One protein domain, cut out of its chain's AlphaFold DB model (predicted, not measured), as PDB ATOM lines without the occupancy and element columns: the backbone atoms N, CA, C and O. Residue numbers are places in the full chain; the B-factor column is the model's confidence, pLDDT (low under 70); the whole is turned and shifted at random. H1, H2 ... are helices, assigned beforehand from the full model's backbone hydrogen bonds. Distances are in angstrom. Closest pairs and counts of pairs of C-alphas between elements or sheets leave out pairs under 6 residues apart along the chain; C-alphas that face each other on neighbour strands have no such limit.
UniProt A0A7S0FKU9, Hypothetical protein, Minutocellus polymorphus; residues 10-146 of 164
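This is residues 10 to 146 of the 164 residues of the protein "Hypothetical protein" of Minutocellus polymorphus (UniProt A0A7S0FKU9). A long helical hairpin, H1 and H2, forms an arm that makes much of the length, and H2 runs past H1 into a loose head where H4 crosses it. The short helices H3 and H6 pack on H4, H5 meets H6 at a corner, and H7 touches no helix. The 137 printed residues hold seven named helices, H1 to H7 in chain order, and no named strand: all helix. The whole is loose, with a radius of gyration of the C-alphas of 18.0 A, and elongated, spanning 53 by 34 by 26 A.

H2, residues 33 to 61, is the longest helix at 42.1 A and ends at C-alpha 61 (32.328, 89.495, 82.319). H1, residues 10 to 27, begins at C-alpha 10 (51.960, 75.719, 82.124) and measures 25.9 A. H4, residues 86 to 106, measures 30.8 A. The short helices are H3, residues 77 to 81, H5, 114 to 118, H6, 121 to 124, and H7, 131 to 135, which ends at C-alpha 135 (52.283, 107.912, 91.926).

H2 and H1 form a hairpin and touch at a shallow tilt of 16 degrees, opposite ways; their closest C-alphas, Leu 25 and Gly 33, are 4.5 A apart. With residues 52 to 59 alone, H2 touches H4 at a steep tilt of 43 degrees, the same way, closest at the C-alphas of Val 55 and Leu 98, 6.5 A. H4 touches H6, closest at the C-alphas of Arg 93 and Val 123, 4.5 A, with its residues 90 to 97 alone. H1 and H4 are apart. Every O i to N i+4 pair is within hydrogen-bond range in H2, H5 and H7, against 13 of 14 in H1, 16 of 17 in H4 and 0 of 1 in H3, where 2 of 2 O i to N i+3 pairs are; H6 is too short for such a pair.

The C-alphas farthest apart, Asp 29 and Pro 109, are 55.3 A apart. The printed part has no cut, and the link from H2 to H3, residues 62 to 76, is long. The mean pLDDT of the printed part is 79.2; residues 10 to 12, 110 to 119, 143 to 144 and 146 are under 70.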
ATOM      1  N   GLY A  10      51.215  76.098  83.339       61.97
ATOM      2  CA  GLY A  10      51.960  75.719  82.124       61.97
ATOM      3  C   GLY A  10      53.073  76.713  81.772       61.97
ATOM      4  O   GLY A  10      54.167  76.339  81.357       61.97
ATOM      5  N   THR A  11      52.811  77.994  82.013       66.69
ATOM      6  CA  THR A  11      53.744  79.093  81.776       66.69
ATOM      7  C   THR A  11      54.825  79.190  82.851       66.69
ATOM      8  O   THR A  11      55.993  79.380  82.511       66.69
ATOM      9  N   PHE A  12      54.476  78.970  84.124       69.00
ATOM     10  CA  PHE A  12      55.457  78.873  85.207       69.00
ATOM     11  C   PHE A  12      56.376  77.657  85.045       69.00
ATOM     12  O   PHE A  12      57.588  77.782  85.182       69.00
ATOM     13  N   VAL A  13      55.820  76.499  84.676       75.56
ATOM     14  CA  VAL A  13      56.588  75.276  84.408       75.56
ATOM     15  C   VAL A  13      57.611  75.520  83.297       75.56
ATOM     16  O   VAL A  13      58.792  75.261  83.502       75.56
ATOM     17  N   ALA A  14      57.205  76.090  82.161       79.38
ATOM     18  CA  ALA A  14      58.125  76.397  81.063       79.38
ATOM     19  C   ALA A  14      59.255  77.366  81.469       79.38
ATOM     20  O   ALA A  14      60.406  77.142  81.102       79.38
ATOM     21  N   TYR A  15      58.956  78.394  82.273       81.25
ATOM     22  CA  TYR A  15      59.978  79.283  82.837       81.25
ATOM     23  C   TYR A  15      60.958  78.531  83.747       81.25
ATOM     24  O   TYR A  15      62.169  78.634  83.569       81.25
ATOM     25  N   VAL A  16      60.441  77.740  84.690       84.00
ATOM     26  CA  VAL A  16      61.243  76.969  85.649       84.00
ATOM     27  C   VAL A  16      62.173  75.999  84.921       84.00
ATOM     28  O   VAL A  16      63.366  75.978  85.206       84.00
ATOM     29  N   PHE A  17      61.668  75.255  83.933       83.31
ATOM     30  CA  PHE A  17      62.501  74.382  83.104       83.31
ATOM     31  C   PHE A  17      63.531  75.169  82.286       83.31
ATOM     32  O   PHE A  17      64.683  74.754  82.223       83.31
ATOM     33  N   GLY A  18      63.162  76.321  81.720       83.62
ATOM     34  CA  GLY A  18      64.101  77.203  81.022       83.62
ATOM     35  C   GLY A  18      65.255  77.665  81.917       83.62
ATOM     36  O   GLY A  18      66.406  77.630  81.496       83.62
ATOM     37  N   VAL A  19      64.985  78.002  83.180       85.12
ATOM     38  CA  VAL A  19      66.029  78.367  84.153       85.12
ATOM     39  C   VAL A  19      66.860  77.155  84.577       85.12
ATOM     40  O   VAL A  19      68.084  77.235  84.580       85.12
ATOM     41  N   PHE A  20      66.228  76.021  84.894       87.75
ATOM     42  CA  PHE A  20      66.941  74.803  85.302       87.75
ATOM     43  C   PHE A  20      67.789  74.189  84.191       87.75
ATOM     44  O   PHE A  20      68.746  73.488  84.492       87.75
ATOM     45  N   ILE A  21      67.456  74.435  82.926       84.81
ATOM     46  CA  ILE A  21      68.255  74.004  81.776       84.81
ATOM     47  C   ILE A  21      69.304  75.074  81.444       84.81
ATOM     48  O   ILE A  21      70.484  74.760  81.310       84.81
ATOM     49  N   GLY A  22      68.895  76.341  81.361       82.62
ATOM     50  CA  GLY A  22      69.747  77.460  80.962       82.62
ATOM     51  C   GLY A  22      70.852  77.792  81.966       82.62
ATOM     52  O   GLY A  22      71.987  78.015  81.560       82.62
ATOM     53  N   ALA A  23      70.571  77.779  83.271       85.00
ATOM     54  CA  ALA A  23      71.562  78.154  84.282       85.00
ATOM     55  C   ALA A  23      72.745  77.166  84.359       85.00
ATOM     56  O   ALA A  23      73.884  77.631  84.364       85.00
ATOM     57  N   PRO A  24      72.542  75.831  84.335       88.75
ATOM     58  CA  PRO A  24      73.652  74.887  84.214       88.75
ATOM     59  C   PRO A  24      74.408  74.997  82.889       88.75
ATOM     60  O   PRO A  24      75.625  74.849  82.892       88.75
ATOM     61  N   LEU A  25      73.719  75.274  81.773       86.31
ATOM     62  CA  LEU A  25      74.362  75.478  80.467       86.31
ATOM     63  C   LEU A  25      75.302  76.691  80.486       86.31
ATOM     64  O   LEU A  25      76.426  76.579  80.010       86.31
ATOM     65  N   VAL A  26      74.872  77.817  81.071       86.38
ATOM     66  CA  VAL A  26      75.724  79.008  81.246       86.38
ATOM     67  C   VAL A  26      76.871  78.730  82.211       86.38
ATOM     68  O   VAL A  26      78.004  79.101  81.938       86.38
ATOM     69  N   TRP A  27      76.611  78.038  83.323       89.31
ATOM     70  CA  TRP A  27      77.664  77.696  84.284       89.31
ATOM     71  C   TRP A  27      78.728  76.757  83.696       89.31
ATOM     72  O   TRP A  27      79.901  76.860  84.044       89.31
ATOM     73  N   ALA A  28      78.328  75.864  82.789       89.38
ATOM     74  CA  ALA A  28      79.219  74.976  82.047       89.38
ATOM     75  C   ALA A  28      79.842  75.628  80.793       89.38
ATOM     76  O   ALA A  28      80.502  74.927  80.028       89.38
ATOM     77  N   ASP A  29      79.619  76.930  80.576       87.31
ATOM     78  CA  ASP A  29      80.113  77.713  79.433       87.31
ATOM     79  C   ASP A  29      79.703  77.126  78.062       87.31
ATOM     80  O   ASP A  29      80.408  77.226  77.056       87.31
ATOM     81  N   ILE A  30      78.538  76.463  78.015       85.00
ATOM     82  CA  ILE A  30      77.999  75.845  76.801       85.00
ATOM     83  C   ILE A  30      77.297  76.920  75.955       85.00
ATOM     84  O   ILE A  30      76.354  77.566  76.436       85.00
ATOM     85  N   PRO A  31      77.670  77.080  74.669       83.44
ATOM     86  CA  PRO A  31      77.033  78.050  73.786       83.44
ATOM     87  C   PRO A  31      75.533  77.751  73.648       83.44
ATOM     88  O   PRO A  31      75.131  76.636  73.315       83.44
ATOM     89  N   GLY A  32      74.702  78.762  73.914       82.44
ATOM     90  CA  GLY A  32      73.238  78.663  73.894       82.44
ATOM     91  C   GLY A  32      72.568  78.678  75.271       82.44
ATOM     92  O   GLY A  32      71.356  78.881  75.333       82.44
ATOM     93  N   GLY A  33      73.321  78.546  76.372       81.44
ATOM     94  CA  GLY A  33      72.770  78.694  77.726       81.44
ATOM     95  C   GLY A  33      72.132  80.067  77.968       81.44
ATOM     96  O   GLY A  33      71.020  80.148  78.493       81.44
ATOM     97  N   GLU A  34      72.791  81.136  77.513       84.81
ATOM     98  CA  GLU A  34      72.288  82.514  77.622       84.81
ATOM     99  C   GLU A  34      70.975  82.694  76.859       84.81
ATOM    100  O   GLU A  34      70.003  83.193  77.416       84.81
ATOM    101  N   PHE A  35      70.897  82.182  75.627       87.81
ATOM    102  CA  PHE A  35      69.682  82.244  74.815       87.81
ATOM    103  C   PHE A  35      68.494  81.532  75.483       87.81
ATOM    104  O   PHE A  35      67.363  82.019  75.430       87.81
ATOM    105  N   VAL A  36      68.733  80.388  76.136       85.19
ATOM    106  CA  VAL A  36      67.694  79.661  76.882       85.19
ATOM    107  C   VAL A  36      67.224  80.469  78.097       85.19
ATOM    108  O   VAL A  36      66.017  80.553  78.337       85.19
ATOM    109  N   LEU A  37      68.142  81.102  78.834       84.44
ATOM    110  CA  LEU A  37      67.798  81.971  79.964       84.44
ATOM    111  C   LEU A  37      67.028  83.221  79.523       84.44
ATOM    112  O   LEU A  37      65.990  83.533  80.105       84.44
ATOM    113  N   GLU A  38      67.486  83.909  78.479       86.00
ATOM    114  CA  GLU A  38      66.796  85.069  77.912       86.00
ATOM    115  C   GLU A  38      65.392  84.696  77.431       86.00
ATOM    116  O   GLU A  38      64.413  85.371  77.761       86.00
ATOM    117  N   SER A  39      65.265  83.567  76.729       86.12
ATOM    118  CA  SER A  39      63.975  83.044  76.278       86.12
ATOM    119  C   SER A  39      63.041  82.741  77.450       86.12
ATOM    120  O   SER A  39      61.847  83.026  77.364       86.12
ATOM    121  N   ALA A  40      63.561  82.222  78.569       83.31
ATOM    122  CA  ALA A  40      62.770  81.994  79.776       83.31
ATOM    123  C   ALA A  40      62.250  83.314  80.374       83.31
ATOM    124  O   ALA A  40      61.077  83.401  80.746       83.31
ATOM    125  N   VAL A  41      63.078  84.363  80.420       82.25
ATOM    126  CA  VAL A  41      62.668  85.697  80.897       82.25
ATOM    127  C   VAL A  41      61.591  86.303  79.994       82.25
ATOM    128  O   VAL A  41      60.564  86.773  80.489       82.25
ATOM    129  N   VAL A  42      61.781  86.247  78.673       84.25
ATOM    130  CA  VAL A  42      60.780  86.712  77.699       84.25
ATOM    131  C   VAL A  42      59.474  85.932  77.852       84.25
ATOM    132  O   VAL A  42      58.393  86.523  77.882       84.25
ATOM    133  N   TRP A  43      59.560  84.610  78.012       83.56
ATOM    134  CA  TRP A  43      58.398  83.755  78.222       83.56
ATOM    135  C   TRP A  43      57.628  84.138  79.486       83.56
ATOM    136  O   TRP A  43      56.399  84.242  79.452       83.56
ATOM    137  N   LEU A  44      58.325  84.425  80.587       82.00
ATOM    138  CA  LEU A  44      57.705  84.889  81.827       82.00
ATOM    139  C   LEU A  44      56.985  86.233  81.638       82.00
ATOM    140  O   LEU A  44      55.844  86.377  82.080       82.00
ATOM    141  N   ALA A  45      57.579  87.188  80.921       78.56
ATOM    142  CA  ALA A  45      56.938  88.474  80.638       78.56
ATOM    143  C   ALA A  45      55.653  88.314  79.798       78.56
ATOM    144  O   ALA A  45      54.604  88.872  80.132       78.56
ATOM    145  N   LEU A  46      55.701  87.486  78.748       81.56
ATOM    146  CA  LEU A  46      54.533  87.169  77.916       81.56
ATOM    147  C   LEU A  46      53.437  86.449  78.712       81.56
ATOM    148  O   LEU A  46      52.247  86.715  78.530       81.56
ATOM    149  N   SER A  47      53.838  85.568  79.628       77.38
ATOM    150  CA  SER A  47      52.927  84.857  80.526       77.38
ATOM    151  C   SER A  47      52.144  85.824  81.407       77.38
ATOM    152  O   SER A  47      50.924  85.693  81.534       77.38
ATOM    153  N   GLN A  48      52.832  86.822  81.965       76.62
ATOM    154  CA  GLN A  48      52.214  87.861  82.783       76.62
ATOM    155  C   GLN A  48      51.227  88.695  81.957       76.62
ATOM    156  O   GLN A  48      50.087  88.879  82.376       76.62
ATOM    157  N   MET A  49      51.582  89.104  80.734       81.00
ATOM    158  CA  MET A  49      50.653  89.822  79.848       81.00
ATOM    159  C   MET A  49      49.387  89.016  79.527       81.00
ATOM    160  O   MET A  49      48.278  89.557  79.550       81.00
ATOM    161  N   ASN A  50      49.524  87.714  79.256       82.62
ATOM    162  CA  ASN A  50      48.375  86.856  78.977       82.62
ATOM    163  C   ASN A  50      47.459  86.692  80.201       82.62
ATOM    164  O   ASN A  50      46.234  86.720  80.081       82.62
ATOM    165  N   LEU A  51      48.042  86.562  81.392       81.56
ATOM    166  CA  LEU A  51      47.278  86.494  82.633       81.56
ATOM    167  C   LEU A  51      46.514  87.793  82.908       81.56
ATOM    168  O   LEU A  51      45.352  87.735  83.303       81.56
ATOM    169  N   TYR A  52      47.119  88.952  82.646       81.75
ATOM    170  CA  TYR A  52      46.452  90.248  82.798       81.75
ATOM    171  C   TYR A  52      45.249  90.379  81.864       81.75
ATOM    172  O   TYR A  52      44.184  90.819  82.298       81.75
ATOM    173  N   ARG A  53      45.389  89.946  80.605       82.62
ATOM    174  CA  ARG A  53      44.264  89.865  79.660       82.62
ATOM    175  C   ARG A  53      43.154  88.991  80.203       82.62
ATOM    176  O   ARG A  53      42.001  89.406  80.212       82.62
ATOM    177  N   ARG A  54      43.510  87.812  80.714       83.75
ATOM    178  CA  ARG A  54      42.521  86.879  81.236       83.75
ATOM    179  C   ARG A  54      41.786  87.442  82.444       83.75
ATOM    180  O   ARG A  54      40.567  87.367  82.482       83.75
ATOM    181  N   VAL A  55      42.493  88.033  83.405       83.44
ATOM    182  CA  VAL A  55      41.845  88.675  84.557       83.44
ATOM    183  C   VAL A  55      40.939  89.812  84.094       83.44
ATOM    184  O   VAL A  55      39.805  89.869  84.544       83.44
ATOM    185  N   ASN A  56      41.373  90.639  83.142       84.88
ATOM    186  CA  ASN A  56      40.533  91.693  82.572       84.88
ATOM    187  C   ASN A  56      39.268  91.163  81.885       84.88
ATOM    188  O   ASN A  56      38.216  91.778  82.024       84.88
ATOM    189  N   GLU A  57      39.348  90.048  81.156       86.19
ATOM    190  CA  GLU A  57      38.171  89.389  80.573       86.19
ATOM    191  C   GLU A  57      37.198  88.938  81.667       86.19
ATOM    192  O   GLU A  57      36.007  89.225  81.585       86.19
ATOM    193  N   LEU A  58      37.711  88.288  82.720       84.56
ATOM    194  CA  LEU A  58      36.899  87.802  83.839       84.56
ATOM    195  C   LEU A  58      36.254  88.952  84.623       84.56
ATOM    196  O   LEU A  58      35.079  88.884  84.986       84.56
ATOM    197  N   THR A  59      37.003  90.031  84.868       83.12
ATOM    198  CA  THR A  59      36.475  91.211  85.555       83.12
ATOM    199  C   THR A  59      35.477  91.981  84.701       83.12
ATOM    200  O   THR A  59      34.518  92.530  85.237       83.12
ATOM    201  N   GLN A  60      35.648  91.977  83.379       85.44
ATOM    202  CA  GLN A  60      34.689  92.556  82.444       85.44
ATOM    203  C   GLN A  60      33.390  91.735  82.385       85.44
ATOM    204  O   GLN A  60      32.310  92.315  82.423       85.44
ATOM    205  N   GLU A  61      33.483  90.404  82.348       84.56
ATOM    206  CA  GLU A  61      32.328  89.495  82.319       84.56
ATOM    207  C   GLU A  61      31.509  89.547  83.616       84.56
ATOM    208  O   GLU A  61      30.283  89.542  83.589       84.56
ATOM    209  N   SER A  62      32.178  89.636  84.767       81.12
ATOM    210  CA  SER A  62      31.537  89.660  86.091       81.12
ATOM    211  C   SER A  62      31.457  91.057  86.704       81.12
ATOM    212  O   SER A  62      31.351  91.202  87.922       81.12
ATOM    213  N   ARG A  63      31.502  92.096  85.866       81.25
ATOM    214  CA  ARG A  63      31.523  93.499  86.288       81.25
ATOM    215  C   ARG A  63      30.358  93.855  87.210       81.25
ATOM    216  O   ARG A  63      30.592  94.434  88.268       81.25
ATOM    217  N   ASP A  64      29.134  93.508  86.813       78.38
ATOM    218  CA  ASP A  64      27.917  93.888  87.541       78.38
ATOM    219  C   ASP A  64      27.821  93.156  88.882       78.38
ATOM    220  O   ASP A  64      27.489  93.751  89.904       78.38
ATOM    221  N   VAL A  65      28.209  91.878  88.900       80.38
ATOM    222  CA  VAL A  65      28.185  91.038  90.105       80.38
ATOM    223  C   VAL A  65      29.283  91.445  91.094       80.38
ATOM    224  O   VAL A  65      29.081  91.410  92.306       80.38
ATOM    225  N   MET A  66      30.438  91.884  90.589       77.12
ATOM    226  CA  MET A  66      31.536  92.412  91.402       77.12
ATOM    227  C   MET A  66      31.419  93.918  91.682       77.12
ATOM    228  O   MET A  66      32.292  94.472  92.350       77.12
ATOM    229  N   GLY A  67      30.384  94.612  91.199       79.06
ATOM    230  CA  GLY A  67      30.214  96.055  91.408       79.06
ATOM    231  C   GLY A  67      31.415  96.891  90.941       79.06
ATOM    232  O   GLY A  67      31.813  97.839  91.622       79.06
ATOM    233  N   LEU A  68      32.047  96.502  89.829       81.31
ATOM    234  CA  LEU A  68      33.225  97.186  89.288       81.31
ATOM    235  C   LEU A  68      32.824  98.422  88.475       81.31
ATOM    236  O   LEU A  68      31.848  98.419  87.715       81.31
ATOM    237  N   GLN A  69      33.610  99.490  88.603       74.69
ATOM    238  CA  GLN A  69      33.352 100.758  87.919       74.69
ATOM    239  C   GLN A  69      34.051 100.819  86.547       74.69
ATOM    240  O   GLN A  69      35.061 100.159  86.307       74.69
ATOM    241  N   GLY A  70      33.546 101.659  85.637       76.38
ATOM    242  CA  GLY A  70      34.190 101.914  84.340       76.38
ATOM    243  C   GLY A  70      33.982 100.796  83.314       76.38
ATOM    244  O   GLY A  70      32.869 100.346  83.127       76.38
ATOM    245  N   ASP A  71      35.029 100.359  82.614       74.12
ATOM    246  CA  ASP A  71      34.952  99.332  81.550       74.12
ATOM    247  C   ASP A  71      35.060  97.887  82.097       74.12
ATOM    248  O   ASP A  71      35.242  96.925  81.357       74.12
ATOM    249  N   GLY A  72      35.050  97.708  83.424       73.25
ATOM    250  CA  GLY A  72      35.251  96.405  84.079       73.25
ATOM    251  C   GLY A  72      36.675  95.839  83.967       73.25
ATOM    252  O   GLY A  72      37.002  94.876  84.650       73.25
ATOM    253  N   ARG A  73      37.557  96.437  83.158       81.19
ATOM    254  CA  ARG A  73      38.983  96.084  83.058       81.19
ATOM    255  C   ARG A  73      39.771  96.737  84.185       81.19
ATOM    256  O   ARG A  73      39.927  97.957  84.204       81.19
ATOM    257  N   MET A  74      40.285  95.931  85.105       80.31
ATOM    258  CA  MET A  74      40.893  96.429  86.344       80.31
ATOM    259  C   MET A  74      42.404  96.633  86.260       80.31
ATOM    260  O   MET A  74      42.959  97.375  87.079       80.31
ATOM    261  N   LEU A  75      43.061  96.004  85.285       81.12
ATOM    262  CA  LEU A  75      44.509  96.042  85.107       81.12
ATOM    263  C   LEU A  75      44.882  96.568  83.718       81.12
ATOM    264  O   LEU A  75      44.184  96.354  82.726       81.12
ATOM    265  N   HIS A  76      46.022  97.240  83.619       83.00
ATOM    266  CA  HIS A  76      46.622  97.556  82.328       83.00
ATOM    267  C   HIS A  76      47.588  96.434  81.945       83.00
ATOM    268  O   HIS A  76      48.521  96.156  82.682       83.00
ATOM    269  N   GLU A  77      47.387  95.796  80.791       81.81
ATOM    270  CA  GLU A  77      48.196  94.643  80.343       81.81
ATOM    271  C   GLU A  77      49.698  94.944  80.289       81.81
ATOM    272  O   GLU A  77      50.523  94.084  80.579       81.81
ATOM    273  N   TRP A  78      50.057  96.186  79.964       80.06
ATOM    274  CA  TRP A  78      51.444  96.629  79.919       80.06
ATOM    275  C   TRP A  78      52.081  96.777  81.309       80.06
ATOM    276  O   TRP A  78      53.304  96.813  81.400       80.06
ATOM    277  N   TRP A  79      51.301  96.805  82.401       80.56
ATOM    278  CA  TRP A  79      51.851  96.837  83.763       80.56
ATOM    279  C   TRP A  79      52.643  95.573  84.108       80.56
ATOM    280  O   TRP A  79      53.541  95.636  84.940       80.56
ATOM    281  N   ALA A  80      52.390  94.459  83.415       77.12
ATOM    282  CA  ALA A  80      53.190  93.240  83.514       77.12
ATOM    283  C   ALA A  80      54.673  93.436  83.131       77.12
ATOM    284  O   ALA A  80      55.525  92.653  83.551       77.12
ATOM    285  N   LEU A  81      54.981  94.465  82.331       80.31
ATOM    286  CA  LEU A  81      56.340  94.819  81.907       80.31
ATOM    287  C   LEU A  81      57.014  95.836  82.832       80.31
ATOM    288  O   LEU A  81      58.125  96.282  82.543       80.31
ATOM    289  N   LEU A  82      56.355  96.248  83.918       81.00
ATOM    290  CA  LEU A  82      56.959  97.200  84.837       81.00
ATOM    291  C   LEU A  82      58.222  96.614  85.485       81.00
ATOM    292  O   LEU A  82      58.281  95.412  85.758       81.00
ATOM    293  N   PRO A  83      59.231  97.451  85.772       76.56
ATOM    294  CA  PRO A  83      60.427  96.992  86.460       76.56
ATOM    295  C   PRO A  83      60.089  96.510  87.883       76.56
ATOM    296  O   PRO A  83      59.121  96.980  88.493       76.56
ATOM    297  N   PRO A  84      60.882  95.597  88.467       72.56
ATOM    298  CA  PRO A  84      60.816  95.322  89.900       72.56
ATOM    299  C   PRO A  84      61.069  96.624  90.686       72.56
ATOM    300  O   PRO A  84      61.940  97.394  90.280       72.56
ATOM    301  N   PRO A  85      60.356  96.919  91.791       75.88
ATOM    302  CA  PRO A  85      59.333  96.126  92.487       75.88
ATOM    303  C   PRO A  85      57.896  96.351  91.980       75.88
ATOM    304  O   PRO A  85      56.969  95.702  92.461       75.88
ATOM    305  N   MET A  86      57.688  97.249  91.014       74.81
ATOM    306  CA  MET A  86      56.354  97.647  90.554       74.81
ATOM    307  C   MET A  86      55.542  96.482  89.993       74.81
ATOM    308  O   MET A  86      54.351  96.397  90.279       74.81
ATOM    309  N   ASN A  87      56.180  95.545  89.283       75.25
ATOM    310  CA  ASN A  87      55.525  94.328  88.788       75.25
ATOM    311  C   ASN A  87      54.894  93.481  89.914       75.25
ATOM    312  O   ASN A  87      53.843  92.872  89.738       75.25
ATOM    313  N   LEU A  88      55.511  93.460  91.101       76.00
ATOM    314  CA  LEU A  88      54.966  92.738  92.254       76.00
ATOM    315  C   LEU A  88      53.729  93.453  92.801       76.00
ATOM    316  O   LEU A  88      52.706  92.820  93.042       76.00
ATOM    317  N   VAL A  89      53.806  94.780  92.931       76.88
ATOM    318  CA  VAL A  89      52.710  95.640  93.402       76.88
ATOM    319  C   VAL A  89      51.479  95.482  92.508       76.88
ATOM    320  O   VAL A  89      50.380  95.226  93.000       76.88
ATOM    321  N   VAL A  90      51.653  95.551  91.186       78.88
ATOM    322  CA  VAL A  90      50.543  95.354  90.241       78.88
ATOM    323  C   VAL A  90      50.069  93.894  90.193       78.88
ATOM    324  O   VAL A  90      48.873  93.643  90.032       78.88
ATOM    325  N   GLY A  91      50.964  92.931  90.437       79.25
ATOM    326  CA  GLY A  91      50.626  91.514  90.580       79.25
ATOM    327  C   GLY A  91      49.716  91.220  91.778       79.25
ATOM    328  O   GLY A  91      48.823  90.383  91.674       79.25
ATOM    329  N   LEU A  92      49.852  91.946  92.894       82.88
ATOM    330  CA  LEU A  92      48.944  91.802  94.044       82.88
ATOM    331  C   LEU A  92      47.501  92.166  93.678       82.88
ATOM    332  O   LEU A  92      46.568  91.450  94.042       82.88
ATOM    333  N   ARG A  93      47.317  93.228  92.885       83.75
ATOM    334  CA  ARG A  93      46.008  93.624  92.340       83.75
ATOM    335  C   ARG A  93      45.419  92.538  91.442       83.75
ATOM    336  O   ARG A  93      44.232  92.242  91.535       83.75
ATOM    337  N   GLN A  94      46.246  91.905  90.610       83.94
ATOM    338  CA  GLN A  94      45.820  90.783  89.770       83.94
ATOM    339  C   GLN A  94      45.304  89.607  90.611       83.94
ATOM    340  O   GLN A  94      44.243  89.060  90.311       83.94
ATOM    341  N   ILE A  95      46.042  89.223  91.655       82.62
ATOM    342  CA  ILE A  95      45.672  88.106  92.532       82.62
ATOM    343  C   ILE A  95      44.368  88.414  93.272       82.62
ATOM    344  O   ILE A  95      43.489  87.556  93.307       82.62
ATOM    345  N   TYR A  96      44.209  89.636  93.780       83.81
ATOM    346  CA  TYR A  96      43.000  90.062  94.488       83.81
ATOM    347  C   TYR A  96      41.735  89.984  93.623       83.81
ATOM    348  O   TYR A  96      40.723  89.427  94.040       83.81
ATOM    349  N   PHE A  97      41.768  90.492  92.386       82.62
ATOM    350  CA  PHE A  97      40.589  90.395  91.513       82.62
ATOM    351  C   PHE A  97      40.286  88.959  91.097       82.62
ATOM    352  O   PHE A  97      39.122  88.598  90.933       82.62
ATOM    353  N   LEU A  98      41.316  88.124  90.959       84.12
ATOM    354  CA  LEU A  98      41.124  86.709  90.687       84.12
ATOM    355  C   LEU A  98      40.491  85.985  91.887       84.12
ATOM    356  O   LEU A  98      39.586  85.173  91.687       84.12
ATOM    357  N   SER A  99      40.920  86.274  93.119       82.56
ATOM    358  CA  SER A  99      40.312  85.696  94.323       82.56
ATOM    359  C   SER A  99      38.875  86.169  94.514       82.56
ATOM    360  O   SER A  99      38.006  85.345  94.797       82.56
ATOM    361  N   GLU A 100      38.604  87.455  94.283       81.00
ATOM    362  CA  GLU A 100      37.261  88.037  94.374       81.00
ATOM    363  C   GLU A 100      36.308  87.432  93.333       81.00
ATOM    364  O   GLU A 100      35.185  87.053  93.663       81.00
ATOM    365  N   TYR A 101      36.773  87.236  92.095       83.25
ATOM    366  CA  TYR A 101      36.007  86.552  91.051       83.25
ATOM    367  C   TYR A 101      35.613  85.125  91.467       83.25
ATOM    368  O   TYR A 101      34.440  84.750  91.413       83.25
ATOM    369  N   TRP A 102      36.574  84.329  91.949       81.56
ATOM    370  CA  TRP A 102      36.298  82.963  92.408       81.56
ATOM    371  C   TRP A 102      35.439  82.910  93.672       81.56
ATOM    372  O   TRP A 102      34.731  81.923  93.878       81.56
ATOM    373  N   ARG A 103      35.500  83.931  94.531       82.56
ATOM    374  CA  ARG A 103      34.607  84.073  95.688       82.56
ATOM    375  C   ARG A 103      33.166  84.282  95.227       82.56
ATOM    376  O   ARG A 103      32.273  83.561  95.662       82.56
ATOM    377  N   VAL A 104      32.956  85.218  94.301       82.12
ATOM    378  CA  VAL A 104      31.634  85.529  93.744       82.12
ATOM    379  C   VAL A 104      31.020  84.320  93.042       82.12
ATOM    380  O   VAL A 104      29.859  84.006  93.286       82.12
ATOM    381  N   ILE A 105      31.797  83.589  92.241       81.12
ATOM    382  CA  ILE A 105      31.308  82.379  91.560       81.12
ATOM    383  C   ILE A 105      30.914  81.269  92.533       81.12
ATOM    384  O   ILE A 105      29.956  80.544  92.275       81.12
ATOM    385  N   ARG A 106      31.632  81.124  93.651       83.31
ATOM    386  CA  ARG A 106      31.299  80.137  94.686       83.31
ATOM    387  C   ARG A 106      30.105  80.546  95.550       83.31
ATOM    388  O   ARG A 106      29.607  79.716  96.303       83.31
ATOM    389  N   GLY A 107      29.632  81.789  95.428       81.31
ATOM    390  CA  GLY A 107      28.589  82.336  96.294       81.31
ATOM    391  C   GLY A 107      29.063  82.554  97.732       81.31
ATOM    392  O   GLY A 107      28.235  82.672  98.633       81.31
ATOM    393  N   ASP A 108      30.380  82.601  97.954       80.69
ATOM    394  CA  ASP A 108      30.949  82.804  99.282       80.69
ATOM    395  C   ASP A 108      30.644  84.232  99.769       80.69
ATOM    396  O   ASP A 108      30.713  85.190  98.981       80.69
ATOM    397  N   PRO A 109      30.336  84.419 101.066       74.38
ATOM    398  CA  PRO A 109      30.082  85.742 101.619       74.38
ATOM    399  C   PRO A 109      31.300  86.661 101.423       74.38
ATOM    400  O   PRO A 109      32.426  86.173 101.297       74.38
ATOM    401  N   PRO A 110      31.108  87.995 101.378       66.00
ATOM    402  CA  PRO A 110      32.210  88.945 101.264       66.00
ATOM    403  C   PRO A 110      33.238  88.708 102.369       66.00
ATOM    404  O   PRO A 110      32.952  88.918 103.547       66.00
ATOM    405  N   ALA A 111      34.426  88.243 101.987       63.38
ATOM    406  CA  ALA A 111      35.528  88.088 102.917       63.38
ATOM    407  C   ALA A 111      36.109  89.476 103.197       63.38
ATOM    408  O   ALA A 111      36.407  90.238 102.274       63.38
ATOM    409  N   THR A 112      36.243  89.830 104.471       56.88
ATOM    410  CA  THR A 112      36.939  91.052 104.873       56.88
ATOM    411  C   THR A 112      38.430  90.838 104.628       56.88
ATOM    412  O   THR A 112      39.126  90.255 105.455       56.88
ATOM    413  N   ASP A 113      38.921  91.244 103.458       63.41
ATOM    414  CA  ASP A 113      40.345  91.158 103.140       63.41
ATOM    415  C   ASP A 113      41.106  92.261 103.888       63.41
ATOM    416  O   ASP A 113      41.330  93.355 103.369       63.41
ATOM    417  N   TYR A 114      41.512  91.968 105.129       60.66
ATOM    418  CA  TYR A 114      42.298  92.872 105.981       60.66
ATOM    419  C   TYR A 114      43.560  93.387 105.276       60.66
ATOM    420  O   TYR A 114      43.969  94.523 105.473       60.66
ATOM    421  N   ILE A 115      44.176  92.597 104.392       64.12
ATOM    422  CA  ILE A 115      45.364  93.032 103.641       64.12
ATOM    423  C   ILE A 115      44.997  94.120 102.624       64.12
ATOM    424  O   ILE A 115      45.664  95.151 102.539       64.12
ATOM    425  N   ALA A 116      43.929  93.918 101.859       62.81
ATOM    426  CA  ALA A 116      43.524  94.871 100.836       62.81
ATOM    427  C   ALA A 116      42.829  96.104 101.442       62.81
ATOM    428  O   ALA A 116      42.878  97.181 100.858       62.81
ATOM    429  N   GLN A 117      42.221  95.977 102.627       63.22
ATOM    430  CA  GLN A 117      41.575  97.085 103.332       63.22
ATOM    431  C   GLN A 117      42.552  97.876 104.212       63.22
ATOM    432  O   GLN A 117      42.552  99.107 104.135       63.22
ATOM    433  N   ASP A 118      43.418  97.208 104.977       65.12
ATOM    434  CA  ASP A 118      44.228  97.836 106.034       65.12
ATOM    435  C   ASP A 118      45.714  97.949 105.711       65.12
ATOM    436  O   ASP A 118      46.424  98.637 106.431       65.12
ATOM    437  N   TRP A 119      46.215  97.298 104.658       66.81
ATOM    438  CA  TRP A 119      47.637  97.369 104.311       66.81
ATOM    439  C   TRP A 119      47.846  98.027 102.951       66.81
ATOM    440  O   TRP A 119      48.630  98.972 102.855       66.81
ATOM    441  N   LEU A 120      47.115  97.581 101.924       78.94
ATOM    442  CA  LEU A 120      47.332  97.961 100.524       78.94
ATOM    443  C   LEU A 120      46.020  98.367  99.819       78.94
ATOM    444  O   LEU A 120      45.521  97.629  98.968       78.94
ATOM    445  N   PRO A 121      45.456  99.547 100.131       74.38
ATOM    446  CA  PRO A 121      44.146  99.965  99.625       74.38
ATOM    447  C   PRO A 121      44.037 100.055  98.095       74.38
ATOM    448  O   PRO A 121      42.975  99.765  97.544       74.38
ATOM    449  N   PHE A 122      45.126 100.349  97.375       79.81
ATOM    450  CA  PHE A 122      45.127 100.337  95.904       79.81
ATOM    451  C   PHE A 122      44.797  98.959  95.287       79.81
ATOM    452  O   PHE A 122      44.362  98.882  94.134       79.81
ATOM    453  N   VAL A 123      45.021  97.859  96.018       80.25
ATOM    454  CA  VAL A 123      44.765  96.490  95.541       80.25
ATOM    455  C   VAL A 123      43.263  96.254  95.393       80.25
ATOM    456  O   VAL A 123      42.834  95.697  94.384       80.25
ATOM    457  N   ALA A 124      42.472  96.745  96.352       77.44
ATOM    458  CA  ALA A 124      41.016  96.604  96.378       77.44
ATOM    459  C   ALA A 124      40.254  97.679  95.590       77.44
ATOM    460  O   ALA A 124      39.029  97.600  95.477       77.44
ATOM    461  N   GLU A 125      40.948  98.685  95.053       81.44
ATOM    462  CA  GLU A 125      40.322  99.814  94.367       81.44
ATOM    463  C   GLU A 125      39.491  99.339  93.159       81.44
ATOM    464  O   GLU A 125      40.039  98.818  92.181       81.44
ATOM    465  N   ARG A 126      38.164  99.527  93.239       78.69
ATOM    466  CA  ARG A 126      37.164  99.035  92.267       78.69
ATOM    467  C   ARG A 126      37.065  99.900  91.013       78.69
ATOM    468  O   ARG A 126      36.366  99.530  90.066       78.69
ATOM    469  N   ARG A 127      37.782 101.025  90.984       83.31
ATOM    470  CA  ARG A 127      38.013 101.834  89.787       83.31
ATOM    471  C   ARG A 127      39.318 101.424  89.101       83.31
ATOM    472  O   ARG A 127      40.312 101.073  89.740       83.31
ATOM    473  N   ARG A 128      39.334 101.498  87.772       80.12
ATOM    474  CA  ARG A 128      40.577 101.458  86.995       80.12
ATOM    475  C   ARG A 128      41.307 102.797  87.142       80.12
ATOM    476  O   ARG A 128      40.721 103.829  86.834       80.12
ATOM    477  N   PHE A 129      42.569 102.763  87.561       80.75
ATOM    478  CA  PHE A 129      43.415 103.947  87.726       80.75
ATOM    479  C   PHE A 129      44.711 103.826  86.918       80.75
ATOM    480  O   PHE A 129      45.130 102.722  86.563       80.75
ATOM    481  N   SER A 130      45.345 104.961  86.621       82.62
ATOM    482  CA  SER A 130      46.627 105.013  85.907       82.62
ATOM    483  C   SER A 130      47.820 104.958  86.874       82.62
ATOM    484  O   SER A 130      47.686 105.243  88.061       82.62
ATOM    485  N   LEU A 131      49.024 104.633  86.380       79.81
ATOM    486  CA  LEU A 131      50.231 104.720  87.221       79.81
ATOM    487  C   LEU A 131      50.490 106.141  87.722       79.81
ATOM    488  O   LEU A 131      51.071 106.303  88.785       79.81
ATOM    489  N   GLU A 132      50.061 107.156  86.976       78.81
ATOM    490  CA  GLU A 132      50.155 108.548  87.407       78.81
ATOM    491  C   GLU A 132      49.261 108.804  88.620       78.81
ATOM    492  O   GLU A 132      49.733 109.344  89.613       78.81
ATOM    493  N   GLU A 133      48.005 108.351  88.597       80.44
ATOM    494  CA  GLU A 133      47.093 108.455  89.747       80.44
ATOM    495  C   GLU A 133      47.636 107.699  90.973       80.44
ATOM    496  O   GLU A 133      47.486 108.147  92.113       80.44
ATOM    497  N   LEU A 134      48.324 106.577  90.735       79.69
ATOM    498  CA  LEU A 134      49.020 105.826  91.771       79.69
ATOM    499  C   LEU A 134      50.210 106.630  92.331       79.69
ATOM    500  O   LEU A 134      50.311 106.818  93.538       79.69
ATOM    501  N   TRP A 135      51.098 107.159  91.485       78.06
ATOM    502  CA  TRP A 135      52.283 107.912  91.926       78.06
ATOM    503  C   TRP A 135      51.964 109.267  92.557       78.06
ATOM    504  O   TRP A 135      52.661 109.693  93.474       78.06
ATOM    505  N   THR A 136      50.915 109.936  92.088       77.56
ATOM    506  CA  THR A 136      50.455 111.232  92.616       77.56
ATOM    507  C   THR A 136      49.720 111.102  93.952       77.56
ATOM    508  O   THR A 136      49.387 112.116  94.561       77.56
ATOM    509  N   GLY A 137      49.474 109.875  94.429       72.25
ATOM    510  CA  GLY A 137      48.800 109.617  95.700       72.25
ATOM    511  C   GLY A 137      47.289 109.851  95.656       72.25
ATOM    512  O   GLY A 137      46.650 109.889  96.705       72.25
ATOM    513  N   GLN A 138      46.699 109.986  94.462       78.19
ATOM    514  CA  GLN A 138      45.240 109.997  94.314       78.19
ATOM    515  C   GLN A 138      44.639 108.639  94.685       78.19
ATOM    516  O   GLN A 138      43.518 108.576  95.188       78.19
ATOM    517  N   VAL A 139      45.406 107.564  94.472       79.69
ATOM    518  CA  VAL A 139      45.118 106.229  94.994       79.69
ATOM    519  C   VAL A 139      46.139 105.897  96.087       79.69
ATOM    520  O   VAL A 139      47.344 105.877  95.816       79.69
ATOM    521  N   PRO A 140      45.704 105.631  97.330       76.00
ATOM    522  CA  PRO A 140      46.622 105.353  98.425       76.00
ATOM    523  C   PRO A 140      47.318 104.001  98.215       76.00
ATOM    524  O   PRO A 140      46.662 102.966  98.095       76.00
ATOM    525  N   TRP A 141      48.655 103.983  98.210       70.81
ATOM    526  CA  TRP A 141      49.396 102.710  98.156       70.81
ATOM    527  C   TRP A 141      49.317 101.939  99.465       70.81
ATOM    528  O   TRP A 141      49.292 100.715  99.481       70.81
ATOM    529  N   PHE A 142      49.319 102.679 100.564       77.75
ATOM    530  CA  PHE A 142      49.362 102.164 101.913       77.75
ATOM    531  C   PHE A 142      48.246 102.812 102.715       77.75
ATOM    532  O   PHE A 142      47.797 103.918 102.413       77.75
ATOM    533  N   TRP A 143      47.820 102.126 103.763       68.81
ATOM    534  CA  TRP A 143      46.786 102.586 104.686       68.81
ATOM    535  C   TRP A 143      47.001 104.001 105.237       68.81
ATOM    536  O   TRP A 143      46.045 104.768 105.300       68.81
ATOM    537  N   PHE A 144      48.245 104.386 105.537       69.88
ATOM    538  CA  PHE A 144      48.579 105.720 106.052       69.88
ATOM    539  C   PHE A 144      48.430 106.851 105.017       69.88
ATOM    540  O   PHE A 144      48.503 108.019 105.380       69.88
ATOM    541  N   MET A 145      48.234 106.529 103.732       71.12
ATOM    542  CA  MET A 145      47.942 107.513 102.680       71.12
ATOM    543  C   MET A 145      46.445 107.731 102.451       71.12
ATOM    544  O   MET A 145      46.078 108.572 101.630       71.12
ATOM    545  N   LYS A 146      45.560 107.002 103.145       68.81
ATOM    546  CA  LYS A 146      44.122 107.289 103.081       68.81
ATOM    547  C   LYS A 146      43.868 108.702 103.618       68.81
ATOM    548  O   LYS A 146      44.391 109.072 104.664       68.81
TER     549      LYS A 146